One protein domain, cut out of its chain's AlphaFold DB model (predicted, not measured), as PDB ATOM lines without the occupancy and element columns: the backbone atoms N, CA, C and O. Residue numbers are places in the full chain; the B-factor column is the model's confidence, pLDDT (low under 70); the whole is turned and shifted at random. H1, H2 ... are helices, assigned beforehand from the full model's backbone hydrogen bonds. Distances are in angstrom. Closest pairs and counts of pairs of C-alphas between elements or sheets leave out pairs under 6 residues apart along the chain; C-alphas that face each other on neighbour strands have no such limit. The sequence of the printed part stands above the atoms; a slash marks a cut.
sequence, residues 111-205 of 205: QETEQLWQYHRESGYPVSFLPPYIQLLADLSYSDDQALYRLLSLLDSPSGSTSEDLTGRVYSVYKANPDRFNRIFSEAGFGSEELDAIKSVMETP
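This is residues 111 to 205 of the 205 residues of an uncharacterized protein of Oceanospirillaceae bacterium (UniProt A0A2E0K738). Three helices, H2, H3 and H4, form a core with their centres in a triangle, and H6 crosses the longest of them, H4. H5 packs on H3 at one end of the domain, while H1 lies at the other end, near H2 but touching no helix. The printed part has 95 residues with six named helices, H1 to H6 in chain order, and no named strand: the class is all helix. It is compact, with a radius of gyration of the C-alphas of 13.1 A and spans of 38 by 31 by 21 A.

H4, residues 162 to 176, is the hub, touching four helices. It touches H2, residues 132 to 141, at a shallow tilt of 22 degrees, the same way; the closest C-alphas, of Ala 138 and Arg 169, are 6.5 A apart. H3, residues 145 to 156, forms a helical hairpin with H4, opposite ways at a shallow tilt of 34 degrees, only just short of steep; C-alphas 155 and 163 are closest, at 7.1 A. H6, residues 192 to 202, touches H4 about perpendicular, at 74 degrees, with C-alphas 167 and 198 closest at 6.4 A. H5, residues 178 to 187, only just touches H4, with 3 pairs of C-alphas within 8 A and only at the corner; C-alphas 174 and 181 are closest, at 5.4 A. H5 touches H3 at a steep tilt of 65 degrees, C-alphas 149 and 184 being closest at 6.7 A. H1, residues 111 to 122, is near H2. Every O i to N i+4 pair is within hydrogen-bond range in H2, H4, H5 and H6, against 7 of 8 in H1 and 5 of 8 in H3.

H1 begins at C-alpha 111, (27.779, 61.743, 50.936), and is 17.5 A long. H3 is 18.2 A and H4 21.5 A long. H6 ends at C-alpha 202, (5.916, 71.270, 39.809).

The C-alphas farthest apart, of Glu 122 and Asp 179, are 38.3 A apart. The printed part has no cut and no long link. Its mean pLDDT is 86.4; residues 111, 127 to 128, 157 to 162 and 205 are under 70.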
ATOM      1  N   GLN A 111      27.680  62.708  49.827       69.38
ATOM      2  CA  GLN A 111      27.779  61.743  50.936       69.38
ATOM      3  C   GLN A 111      27.781  62.411  52.318       69.38
ATOM      4  O   GLN A 111      27.201  61.893  53.267       69.38
ATOM      5  N   GLU A 112      28.414  63.576  52.435       74.25
ATOM      6  CA  GLU A 112      28.433  64.378  53.661       74.25
ATOM      7  C   GLU A 112      27.119  65.166  53.832       74.25
ATOM      8  O   GLU A 112      26.734  65.523  54.943       74.25
ATOM      9  N   THR A 113      26.383  65.395  52.741       81.12
ATOM     10  CA  THR A 113      25.075  66.057  52.774       81.12
ATOM     11  C   THR A 113      24.016  65.162  53.423       81.12
ATOM     12  O   THR A 113      23.177  65.669  54.161       81.12
ATOM     13  N   GLU A 114      24.096  63.834  53.283       82.62
ATOM     14  CA  GLU A 114      23.258  62.889  54.052       82.62
ATOM     15  C   GLU A 114      23.407  63.058  55.569       82.62
ATOM     16  O   GLU A 114      22.434  62.951  56.320       82.62
ATOM     17  N   GLN A 115      24.608  63.408  56.032       84.62
ATOM     18  CA  GLN A 115      24.834  63.712  57.438       84.62
ATOM     19  C   GLN A 115      24.155  65.028  57.850       84.62
ATOM     20  O   GLN A 115      23.562  65.093  58.926       84.62
ATOM     21  N   LEU A 116      24.162  66.054  56.990       85.69
ATOM     22  CA  LEU A 116      23.392  67.280  57.234       85.69
ATOM     23  C   LEU A 116      21.888  67.000  57.309       85.69
ATOM     24  O   LEU A 116      21.211  67.526  58.190       85.69
ATOM     25  N   TRP A 117      21.370  66.142  56.429       85.75
ATOM     26  CA  TRP A 117      19.980  65.695  56.482       85.75
ATOM     27  C   TRP A 117      19.660  64.960  57.783       85.75
ATOM     28  O   TRP A 117      18.609  65.191  58.382       85.75
ATOM     29  N   GLN A 118      20.558  64.088  58.239       86.50
ATOM     30  CA  GLN A 118      20.411  63.397  59.515       86.50
ATOM     31  C   GLN A 118      20.356  64.388  60.681       86.50
ATOM     32  O   GLN A 118      19.402  64.350  61.456       86.50
ATOM     33  N   TYR A 119      21.312  65.314  60.762       88.56
ATOM     34  CA  TYR A 119      21.329  66.336  61.809       88.56
ATOM     35  C   TYR A 119      20.090  67.221  61.774       88.56
ATOM     36  O   TYR A 119      19.538  67.539  62.825       88.56
ATOM     37  N   HIS A 120      19.596  67.561  60.582       87.06
ATOM     38  CA  HIS A 120      18.351  68.302  60.436       87.06
ATOM     39  C   HIS A 120      17.159  67.553  61.045       87.06
ATOM     40  O   HIS A 120      16.436  68.128  61.858       87.06
ATOM     41  N   ARG A 121      16.995  66.260  60.737       85.75
ATOM     42  CA  ARG A 121      15.919  65.428  61.306       85.75
ATOM     43  C   ARG A 121      16.033  65.282  62.824       85.75
ATOM     44  O   ARG A 121      15.026  65.333  63.523       85.75
ATOM     45  N   GLU A 122      17.249  65.108  63.331       88.00
ATOM     46  CA  GLU A 122      17.522  64.946  64.765       88.00
ATOM     47  C   GLU A 122      17.369  66.256  65.552       88.00
ATOM     48  O   GLU A 122      17.028  66.228  66.729       88.00
ATOM     49  N   SER A 123      17.558  67.409  64.902       83.38
ATOM     50  CA  SER A 123      17.455  68.735  65.529       83.38
ATOM     51  C   SER A 123      16.021  69.202  65.825       83.38
ATOM     52  O   SER A 123      15.831  70.298  66.349       83.38
ATOM     53  N   GLY A 124      15.004  68.402  65.488       76.44
ATOM     54  CA  GLY A 124      13.597  68.721  65.753       76.44
ATOM     55  C   GLY A 124      12.962  69.706  64.765       76.44
ATOM     56  O   GLY A 124      11.830  70.139  64.980       76.44
ATOM     57  N   TYR A 125      13.656  70.047  63.674       70.50
ATOM     58  CA  TYR A 125      13.048  70.772  62.558       70.50
ATOM     59  C   TYR A 125      12.046  69.874  61.811       70.50
ATOM     60  O   TYR A 125      12.235  68.655  61.755       70.50
ATOM     61  N   PRO A 126      10.976  70.436  61.214       70.94
ATOM     62  CA  PRO A 126      10.010  69.613  60.506       70.94
ATOM     63  C   PRO A 126      10.650  68.985  59.261       70.94
ATOM     64  O   PRO A 126      11.175  69.681  58.399       70.94
ATOM     65  N   VAL A 127      10.556  67.657  59.165       66.94
ATOM     66  CA  VAL A 127      11.214  66.814  58.143       66.94
ATOM     67  C   VAL A 127      10.819  67.170  56.701       66.94
ATOM     68  O   VAL A 127      11.504  66.783  55.762       66.94
ATOM     69  N   SER A 128       9.719  67.899  56.508       67.12
ATOM     70  CA  SER A 128       9.246  68.347  55.196       67.12
ATOM     71  C   SER A 128       9.997  69.555  54.629       67.12
ATOM     72  O   SER A 128       9.752  69.900  53.481       67.12
ATOM     73  N   PHE A 129      10.856  70.218  55.408       78.56
ATOM     74  CA  PHE A 129      11.615  71.381  54.945       78.56
ATOM     75  C   PHE A 129      13.036  70.997  54.544       78.56
ATOM     76  O   PHE A 129      13.644  70.088  55.112       78.56
ATOM     77  N   LEU A 130      13.593  71.742  53.591       85.31
ATOM     78  CA  LEU A 130      15.024  71.690  53.325       85.31
ATOM     79  C   LEU A 130      15.851  72.136  54.551       85.31
ATOM     80  O   LEU A 130      15.536  73.153  55.180       85.31
ATOM     81  N   PRO A 131      16.976  71.454  54.846       88.06
ATOM     82  CA  PRO A 131      18.015  71.924  55.739       88.06
ATOM     83  C   PRO A 131      18.400  73.364  55.392       88.06
ATOM     84  O   PRO A 131      18.664  73.644  54.219       88.06
ATOM     85  N   PRO A 132      18.515  74.278  56.370       90.50
ATOM     86  CA  PRO A 132      18.822  75.678  56.083       90.50
ATOM     87  C   PRO A 132      20.129  75.897  55.309       90.50
ATOM     88  O   PRO A 132      20.214  76.808  54.491       90.50
ATOM     89  N   TYR A 133      21.120  75.012  55.461       91.88
ATOM     90  CA  TYR A 133      22.326  75.015  54.623       91.88
ATOM     91  C   TYR A 133      22.012  74.799  53.133       91.88
ATOM     92  O   TYR A 133      22.565  75.492  52.280       91.88
ATOM     93  N   ILE A 134      21.118  73.858  52.815       91.75
ATOM     94  CA  ILE A 134      20.676  73.582  51.440       91.75
ATOM     95  C   ILE A 134      19.798  74.727  50.935       91.75
ATOM     96  O   ILE A 134      19.936  75.134  49.786       91.75
ATOM     97  N   GLN A 135      18.952  75.297  51.798       91.56
ATOM     98  CA  GLN A 135      18.166  76.483  51.462       91.56
ATOM     99  C   GLN A 135      19.067  77.658  51.062       91.56
ATOM    100  O   GLN A 135      18.853  78.262  50.017       91.56
ATOM    101  N   LEU A 136      20.119  77.931  51.838       93.19
ATOM    102  CA  LEU A 136      21.090  78.974  51.519       93.19
ATOM    103  C   LEU A 136      21.822  78.692  50.197       93.19
ATOM    104  O   LEU A 136      22.006  79.601  49.392       93.19
ATOM    105  N   LEU A 137      22.212  77.439  49.938       94.25
ATOM    106  CA  LEU A 137      22.799  77.048  48.652       94.25
ATOM    107  C   LEU A 137      21.826  77.302  47.488       94.25
ATOM    108  O   LEU A 137      22.236  77.816  46.446       94.25
ATOM    109  N   ALA A 138      20.542  76.982  47.675       93.88
ATOM    110  CA  ALA A 138      19.501  77.253  46.693       93.88
ATOM    111  C   ALA A 138      19.330  78.758  46.445       93.88
ATOM    112  O   ALA A 138      19.245  79.181  45.294       93.88
ATOM    113  N   ASP A 139      19.372  79.584  47.485       94.06
ATOM    114  CA  ASP A 139      19.269  81.038  47.344       94.06
ATOM    115  C   ASP A 139      20.475  81.619  46.577       94.06
ATOM    116  O   ASP A 139      20.315  82.447  45.678       94.06
ATOM    117  N   LEU A 140      21.688  81.121  46.840       94.62
ATOM    118  CA  LEU A 140      22.898  81.523  46.109       94.62
ATOM    119  C   LEU A 140      22.875  81.075  44.634       94.62
ATOM    120  O   LEU A 140      23.379  81.777  43.750       94.62
ATOM    121  N   SER A 141      22.243  79.937  44.339       96.50
ATOM    122  CA  SER A 141      22.194  79.356  42.991       96.50
ATOM    123  C   SER A 141      21.437  80.189  41.950       96.50
ATOM    124  O   SER A 141      21.666  80.014  40.749       96.50
ATOM    125  N   TYR A 142      20.620  81.160  42.377       94.38
ATOM    126  CA  TYR A 142      19.991  82.131  41.473       94.38
ATOM    127  C   TYR A 142      21.011  82.969  40.693       94.38
ATOM    128  O   TYR A 142      20.716  83.406  39.580       94.38
ATOM    129  N   SER A 143      22.209  83.176  41.248       92.38
ATOM    130  CA  SER A 143      23.231  84.052  40.660       92.38
ATOM    131  C   SER A 143      24.613  83.412  40.485       92.38
ATOM    132  O   SER A 143      25.395  83.927  39.689       92.38
ATOM    133  N   ASP A 144      24.910  82.289  41.151       95.31
ATOM    134  CA  ASP A 144      26.225  81.633  41.096       95.31
ATOM    135  C   ASP A 144      26.168  80.232  40.452       95.31
ATOM    136  O   ASP A 144      25.354  79.379  40.824       95.31
ATOM    137  N   ASP A 145      26.991  80.005  39.418       96.12
ATOM    138  CA  ASP A 145      27.000  78.766  38.612       96.12
ATOM    139  C   ASP A 145      27.496  77.560  39.410       96.12
ATOM    140  O   ASP A 145      26.983  76.455  39.246       96.12
ATOM    141  N   GLN A 146      28.460  77.764  40.311       95.25
ATOM    142  CA  GLN A 146      28.987  76.701  41.164       95.25
ATOM    143  C   GLN A 146      27.980  76.320  42.250       95.25
ATOM    144  O   GLN A 146      27.856  75.140  42.580       95.25
ATOM    145  N   ALA A 147      27.232  77.295  42.777       95.69
ATOM    146  CA  ALA A 147      26.118  77.025  43.679       95.69
ATOM    147  C   ALA A 147      25.030  76.195  42.987       95.69
ATOM    148  O   ALA A 147      24.573  75.204  43.553       95.69
ATOM    149  N   LEU A 148      24.669  76.545  41.745       96.25
ATOM    150  CA  LEU A 148      23.702  75.774  40.962       96.25
ATOM    151  C   LEU A 148      24.202  74.354  40.676       96.25
ATOM    152  O   LEU A 148      23.475  73.403  40.930       96.25
ATOM    153  N   TYR A 149      25.450  74.190  40.237       93.75
ATOM    154  CA  TYR A 149      26.031  72.868  39.994       93.75
ATOM    155  C   TYR A 149      25.967  71.971  41.241       93.75
ATOM    156  O   TYR A 149      25.579  70.805  41.173       93.75
ATOM    157  N   ARG A 150      26.296  72.529  42.411       92.00
ATOM    158  CA  ARG A 150      26.217  71.805  43.686       92.00
ATOM    159  C   ARG A 150      24.788  71.479  44.075       92.00
ATOM    160  O   ARG A 150      24.547  70.353  44.490       92.00
ATOM    161  N   LEU A 151      23.855  72.416  43.916       93.06
ATOM    162  CA  LEU A 151      22.441  72.173  44.195       93.06
ATOM    163  C   LEU A 151      21.898  71.025  43.333       93.06
ATOM    164  O   LEU A 151      21.245  70.131  43.860       93.06
ATOM    165  N   LEU A 152      22.213  71.019  42.034       92.12
ATOM    166  CA  LEU A 152      21.795  69.964  41.109       92.12
ATOM    167  C   LEU A 152      22.378  68.601  41.482       92.12
ATOM    168  O   LEU A 152      21.676  67.601  41.402       92.12
ATOM    169  N   SER A 153      23.620  68.559  41.974       88.75
ATOM    170  CA  SER A 153      24.229  67.308  42.441       88.75
ATOM    171  C   SER A 153      23.481  66.661  43.617       88.75
ATOM    172  O   SER A 153      23.650  65.473  43.873       88.75
ATOM    173  N   LEU A 154      22.635  67.417  44.329       88.56
ATOM    174  CA  LEU A 154      21.813  66.885  45.418       88.56
ATOM    175  C   LEU A 154      20.547  66.170  44.923       88.56
ATOM    176  O   LEU A 154      19.908  65.488  45.721       88.56
ATOM    177  N   LEU A 155      20.175  66.302  43.643       85.19
ATOM    178  CA  LEU A 155      19.013  65.603  43.074       85.19
ATOM    179  C   LEU A 155      19.199  64.081  43.066       85.19
ATOM    180  O   LEU A 155      18.222  63.348  43.194       85.19
ATOM    181  N   ASP A 156      20.447  63.616  43.007       75.06
ATOM    182  CA  ASP A 156      20.795  62.193  43.063       75.06
ATOM    183  C   ASP A 156      20.785  61.624  44.500       75.06
ATOM    184  O   ASP A 156      21.056  60.438  44.707       75.06
ATOM    185  N   SER A 157      20.499  62.449  45.520       67.69
ATOM    186  CA  SER A 157      20.495  62.018  46.924       67.69
ATOM    187  C   SER A 157      19.213  61.235  47.264       67.69
ATOM    188  O   SER A 157      18.113  61.678  46.931       67.69
ATOM    189  N   PRO A 158      19.298  60.102  47.986       53.06
ATOM    190  CA  PRO A 158      18.177  59.179  48.240       53.06
ATOM    191  C   PRO A 158      17.067  59.677  49.199       53.06
ATOM    192  O   PRO A 158      16.333  58.875  49.781       53.06
ATOM    193  N   SER A 159      16.900  60.982  49.406       53.81
ATOM    194  CA  SER A 159      16.065  61.517  50.486       53.81
ATOM    195  C   SER A 159      14.615  61.793  50.039       53.81
ATOM    196  O   SER A 159      14.345  62.843  49.471       53.81
ATOM    197  N   GLY A 160      13.692  60.861  50.323       57.66
ATOM    198  CA  GLY A 160      12.249  60.863  49.989       57.66
ATOM    199  C   GLY A 160      11.500  62.214  49.960       57.66
ATOM    200  O   GLY A 160      11.593  62.939  48.983       57.66
ATOM    201  N   SER A 161      10.680  62.556  50.966       52.81
ATOM    202  CA  SER A 161       9.796  63.754  50.935       52.81
ATOM    203  C   SER A 161      10.531  65.092  50.784       52.81
ATOM    204  O   SER A 161       9.949  66.095  50.391       52.81
ATOM    205  N   THR A 162      11.820  65.114  51.101       63.50
ATOM    206  CA  THR A 162      12.699  66.273  50.949       63.50
ATOM    207  C   THR A 162      13.165  66.481  49.505       63.50
ATOM    208  O   THR A 162      13.609  67.572  49.153       63.50
ATOM    209  N   SER A 163      13.011  65.460  48.654       73.00
ATOM    210  CA  SER A 163      13.218  65.533  47.208       73.00
ATOM    211  C   SER A 163      12.231  66.492  46.539       73.00
ATOM    212  O   SER A 163      12.616  67.197  45.612       73.00
ATOM    213  N   GLU A 164      10.989  66.587  47.028       80.00
ATOM    214  CA  GLU A 164       9.974  67.476  46.448       80.00
ATOM    215  C   GLU A 164      10.301  68.956  46.698       80.00
ATOM    216  O   GLU A 164      10.319  69.743  45.754       80.00
ATOM    217  N   ASP A 165      10.660  69.333  47.932       85.31
ATOM    218  CA  ASP A 165      11.051  70.716  48.250       85.31
ATOM    219  C   ASP A 165      12.352  71.100  47.512       85.31
ATOM    220  O   ASP A 165      12.455  72.183  46.930       85.31
ATOM    221  N   LEU A 166      13.323  70.176  47.415       88.62
ATOM    222  CA  LEU A 166      14.540  70.378  46.615       88.62
ATOM    223  C   LEU A 166      14.206  70.592  45.133       88.62
ATOM    224  O   LEU A 166      14.694  71.545  44.521       88.62
ATOM    225  N   THR A 167      13.343  69.743  44.573       89.94
ATOM    226  CA  THR A 167      12.859  69.846  43.188       89.94
ATOM    227  C   THR A 167      12.157  71.182  42.960       89.94
ATOM    228  O   THR A 167      12.430  71.864  41.970       89.94
ATOM    229  N   GLY A 168      11.328  71.625  43.907       90.44
ATOM    230  CA  GLY A 168      10.662  72.922  43.861       90.44
ATOM    231  C   GLY A 168      11.632  74.103  43.886       90.44
ATOM    232  O   GLY A 168      11.438  75.078  43.148       90.44
ATOM    233  N   ARG A 169      12.718  74.021  44.666       92.75
ATOM    234  CA  ARG A 169      13.788  75.032  44.646       92.75
ATOM    235  C   ARG A 169      14.538  75.043  43.322       92.75
ATOM    236  O   ARG A 169      14.673  76.115  42.736       92.75
ATOM    237  N   VAL A 170      14.949  73.883  42.815       94.19
ATOM    238  CA  VAL A 170      15.615  73.752  41.507       94.19
ATOM    239  C   VAL A 170      14.739  74.333  40.392       94.19
ATOM    240  O   VAL A 170      15.200  75.158  39.602       94.19
ATOM    241  N   TYR A 171      13.450  73.994  40.378       94.81
ATOM    242  CA  TYR A 171      12.495  74.527  39.409       94.81
ATOM    243  C   TYR A 171      12.297  76.047  39.539       94.81
ATOM    244  O   TYR A 171      12.133  76.752  38.542       94.81
ATOM    245  N   SER A 172      12.347  76.590  40.755       95.25
ATOM    246  CA  SER A 172      12.271  78.040  40.967       95.25
ATOM    247  C   SER A 172      13.490  78.773  40.392       95.25
ATOM    248  O   SER A 172      13.327  79.830  39.781       95.25
ATOM    249  N   VAL A 173      14.686  78.184  40.500       95.81
ATOM    250  CA  VAL A 173      15.907  78.714  39.867       95.81
ATOM    251  C   VAL A 173      15.794  78.656  38.341       95.81
ATOM    252  O   VAL A 173      16.101  79.646  37.675       95.81
ATOM    253  N   TYR A 174      15.278  77.550  37.790       96.12
ATOM    254  CA  TYR A 174      14.961  77.436  36.362       96.12
ATOM    255  C   TYR A 174      14.031  78.562  35.899       96.12
ATOM    256  O   TYR A 174      14.361  79.276  34.956       96.12
ATOM    257  N   LYS A 175      12.906  78.784  36.588       96.19
ATOM    258  CA  LYS A 175      11.941  79.835  36.221       96.19
ATOM    259  C   LYS A 175      12.539  81.240  36.248       96.19
ATOM    260  O   LYS A 175      12.123  82.085  35.461       96.19
ATOM    261  N   ALA A 176      13.478  81.506  37.153       96.25
ATOM    262  CA  ALA A 176      14.095  82.821  37.268       96.25
ATOM    263  C   ALA A 176      15.085  83.125  36.133       96.25
ATOM    264  O   ALA A 176      15.181  84.276  35.711       96.25
ATOM    265  N   ASN A 177      15.816  82.121  35.635       95.81
ATOM    266  CA  ASN A 177      16.732  82.290  34.504       95.81
ATOM    267  C   ASN A 177      16.885  80.985  33.692       95.81
ATOM    268  O   ASN A 177      17.871  80.262  33.878       95.81
ATOM    269  N   PRO A 178      15.937  80.688  32.780       96.19
ATOM    270  CA  PRO A 178      15.899  79.411  32.065       96.19
ATOM    271  C   PRO A 178      17.144  79.147  31.219       96.19
ATOM    272  O   PRO A 178      17.658  78.032  31.220       96.19
ATOM    273  N   ASP A 179      17.668  80.162  30.529       96.06
ATOM    274  CA  ASP A 179      18.813  80.001  29.625       96.06
ATOM    275  C   ASP A 179      20.085  79.625  30.389       96.06
ATOM    276  O   ASP A 179      20.792  78.680  30.027       96.06
ATOM    277  N   ARG A 180      20.357  80.336  31.492       96.44
ATOM    278  CA  ARG A 180      21.482  80.020  32.378       96.44
ATOM    279  C   ARG A 180      21.305  78.645  33.010       96.44
ATOM    280  O   ARG A 180      22.267  77.880  33.050       96.44
ATOM    281  N   PHE A 181      20.099  78.345  33.491       97.12
ATOM    282  CA  PHE A 181      19.798  77.058  34.095       97.12
ATOM    283  C   PHE A 181      20.050  75.919  33.108       97.12
ATOM    284  O   PHE A 181      20.833  75.037  33.421       97.12
ATOM    285  N   ASN A 182      19.470  75.968  31.904       96.50
ATOM    286  CA  ASN A 182      19.593  74.912  30.896       96.50
ATOM    287  C   ASN A 182      21.052  74.628  30.526       96.50
ATOM    288  O   ASN A 182      21.438  73.468  30.382       96.50
ATOM    289  N   ARG A 183      21.876  75.677  30.415       96.31
ATOM    290  CA  ARG A 183      23.314  75.525  30.178       96.31
ATOM    291  C   ARG A 183      23.986  74.747  31.313       96.31
ATOM    292  O   ARG A 183      24.630  73.741  31.046       96.31
ATOM    293  N   ILE A 184      23.811  75.182  32.564       96.50
ATOM    294  CA  ILE A 184      24.437  74.529  33.727       96.50
ATOM    295  C   ILE A 184      23.875  73.125  33.969       96.50
ATOM    296  O   ILE A 184      24.623  72.215  34.307       96.50
ATOM    297  N   PHE A 185      22.574  72.933  33.762       95.19
ATOM    298  CA  PHE A 185      21.888  71.651  33.898       95.19
ATOM    299  C   PHE A 185      22.467  70.612  32.932       95.19
ATOM    300  O   PHE A 185      22.810  69.507  33.347       95.19
ATOM    301  N   SER A 186      22.691  71.009  31.675       94.56
ATOM    302  CA  SER A 186      23.352  70.164  30.679       94.56
ATOM    303  C   SER A 186      24.839  69.935  30.981       94.56
ATOM    304  O   SER A 186      25.312  68.808  30.855       94.56
ATOM    305  N   GLU A 187      25.576  70.963  31.423       94.19
ATOM    306  CA  GLU A 187      26.980  70.830  31.854       94.19
ATOM    307  C   GLU A 187      27.138  69.868  33.049       94.19
ATOM    308  O   GLU A 187      28.151  69.177  33.151       94.19
ATOM    309  N   ALA A 188      26.132  69.793  33.927       90.44
ATOM    310  CA  ALA A 188      26.065  68.856  35.048       90.44
ATOM    311  C   ALA A 188      25.650  67.428  34.645       90.44
ATOM    312  O   ALA A 188      25.650  66.539  35.493       90.44
ATOM    313  N   GLY A 189      25.351  67.188  33.364       91.62
ATOM    314  CA  GLY A 189      25.051  65.862  32.821       91.62
ATOM    315  C   GLY A 189      23.569  65.490  32.790       91.62
ATOM    316  O   GLY A 189      23.259  64.366  32.403       91.62
ATOM    317  N   PHE A 190      22.667  66.407  33.144       90.50
ATOM    318  CA  PHE A 190      21.225  66.176  33.063       90.50
ATOM    319  C   PHE A 190      20.682  66.499  31.661       90.50
ATOM    320  O   PHE A 190      21.160  67.414  30.980       90.50
ATOM    321  N   GLY A 191      19.676  65.744  31.219       89.56
ATOM    322  CA  GLY A 191      19.047  65.868  29.909       89.56
ATOM    323  C   GLY A 191      17.669  66.530  29.942       89.56
ATOM    324  O   GLY A 191      17.188  67.038  30.955       89.56
ATOM    325  N   SER A 192      17.010  66.547  28.783       88.88
ATOM    326  CA  SER A 192      15.648  67.078  28.663       88.88
ATOM    327  C   SER A 192      14.621  66.245  29.429       88.88
ATOM    328  O   SER A 192      13.659  66.808  29.935       88.88
ATOM    329  N   GLU A 193      14.830  64.929  29.541       89.25
ATOM    330  CA  GLU A 193      13.909  64.026  30.241       89.25
ATOM    331  C   GLU A 193      13.833  64.354  31.739       89.25
ATOM    332  O   GLU A 193      12.742  64.445  32.297       89.25
ATOM    333  N   GLU A 194      14.971  64.619  32.383       89.94
ATOM    334  CA  GLU A 194      15.027  65.013  33.791       89.94
ATOM    335  C   GLU A 194      14.399  66.390  34.018       89.94
ATOM    336  O   GLU A 194      13.673  66.594  34.994       89.94
ATOM    337  N   LEU A 195      14.621  67.337  33.101       89.25
ATOM    338  CA  LEU A 195      13.984  68.650  33.182       89.25
ATOM    339  C   LEU A 195      12.458  68.551  33.027       89.25
ATOM    340  O   LEU A 195      11.721  69.244  33.732       89.25
ATOM    341  N   ASP A 196      11.978  67.700  32.124       90.38
ATOM    342  CA  ASP A 196      10.548  67.473  31.925       90.38
ATOM    343  C   ASP A 196       9.919  66.757  33.129       90.38
ATOM    344  O   ASP A 196       8.806  67.104  33.526       90.38
ATOM    345  N   ALA A 197      10.646  65.846  33.786       87.62
ATOM    346  CA  ALA A 197      10.217  65.245  35.047       87.62
ATOM    347  C   ALA A 197      10.070  66.296  36.164       87.62
ATOM    348  O   ALA A 197       9.033  66.342  36.828       87.62
ATOM    349  N   ILE A 198      11.053  67.194  36.325       87.94
ATOM    350  CA  ILE A 198      10.993  68.307  37.291       87.94
ATOM    351  C   ILE A 198       9.772  69.198  37.018       87.94
ATOM    352  O   ILE A 198       9.012  69.511  37.938       87.94
ATOM    353  N   LYS A 199       9.550  69.590  35.756       90.00
ATOM    354  CA  LYS A 199       8.385  70.401  35.360       90.00
ATOM    355  C   LYS A 199       7.075  69.678  35.642       90.00
ATOM    356  O   LYS A 199       6.177  70.278  36.218       90.00
ATOM    357  N   SER A 200       6.977  68.397  35.287       86.75
ATOM    358  CA  SER A 200       5.765  67.605  35.497       86.75
ATOM    359  C   SER A 200       5.371  67.554  36.969       86.75
ATOM    360  O   SER A 200       4.186  67.636  37.268       86.75
ATOM    361  N   VAL A 201       6.327  67.438  37.893       84.56
ATOM    362  CA  VAL A 201       6.030  67.453  39.335       84.56
ATOM    363  C   VAL A 201       5.535  68.833  39.780       84.56
ATOM    364  O   VAL A 201       4.561  68.922  40.517       84.56
ATOM    365  N   MET A 202       6.158  69.913  39.299       86.81
ATOM    366  CA  MET A 202       5.916  71.270  39.809       86.81
ATOM    367  C   MET A 202       4.794  72.052  39.111       86.81
ATOM    368  O   MET A 202       4.322  73.052  39.652       86.81
ATOM    369  N   GLU A 203       4.396  71.649  37.905       85.19
ATOM    370  CA  GLU A 203       3.333  72.284  37.112       85.19
ATOM    371  C   GLU A 203       1.999  71.525  37.195       85.19
ATOM    372  O   GLU A 203       1.005  71.963  36.610       85.19
ATOM    373  N   THR A 204       1.947  70.407  37.930       70.88
ATOM    374  CA  THR A 204       0.682  69.714  38.205       70.88
ATOM    375  C   THR A 204      -0.141  70.537  39.216       70.88
ATOM    376  O   THR A 204       0.400  70.901  40.261       70.88
ATOM    377  N   PRO A 205      -1.405  70.886  38.902       50.22
ATOM    378  CA  PRO A 205      -2.251  71.755  39.727       50.22
ATOM    379  C   PRO A 205      -2.714  71.133  41.051       50.22
ATOM    380  O   PRO A 205      -2.852  69.890  41.120       50.22
TER     381      PRO A 205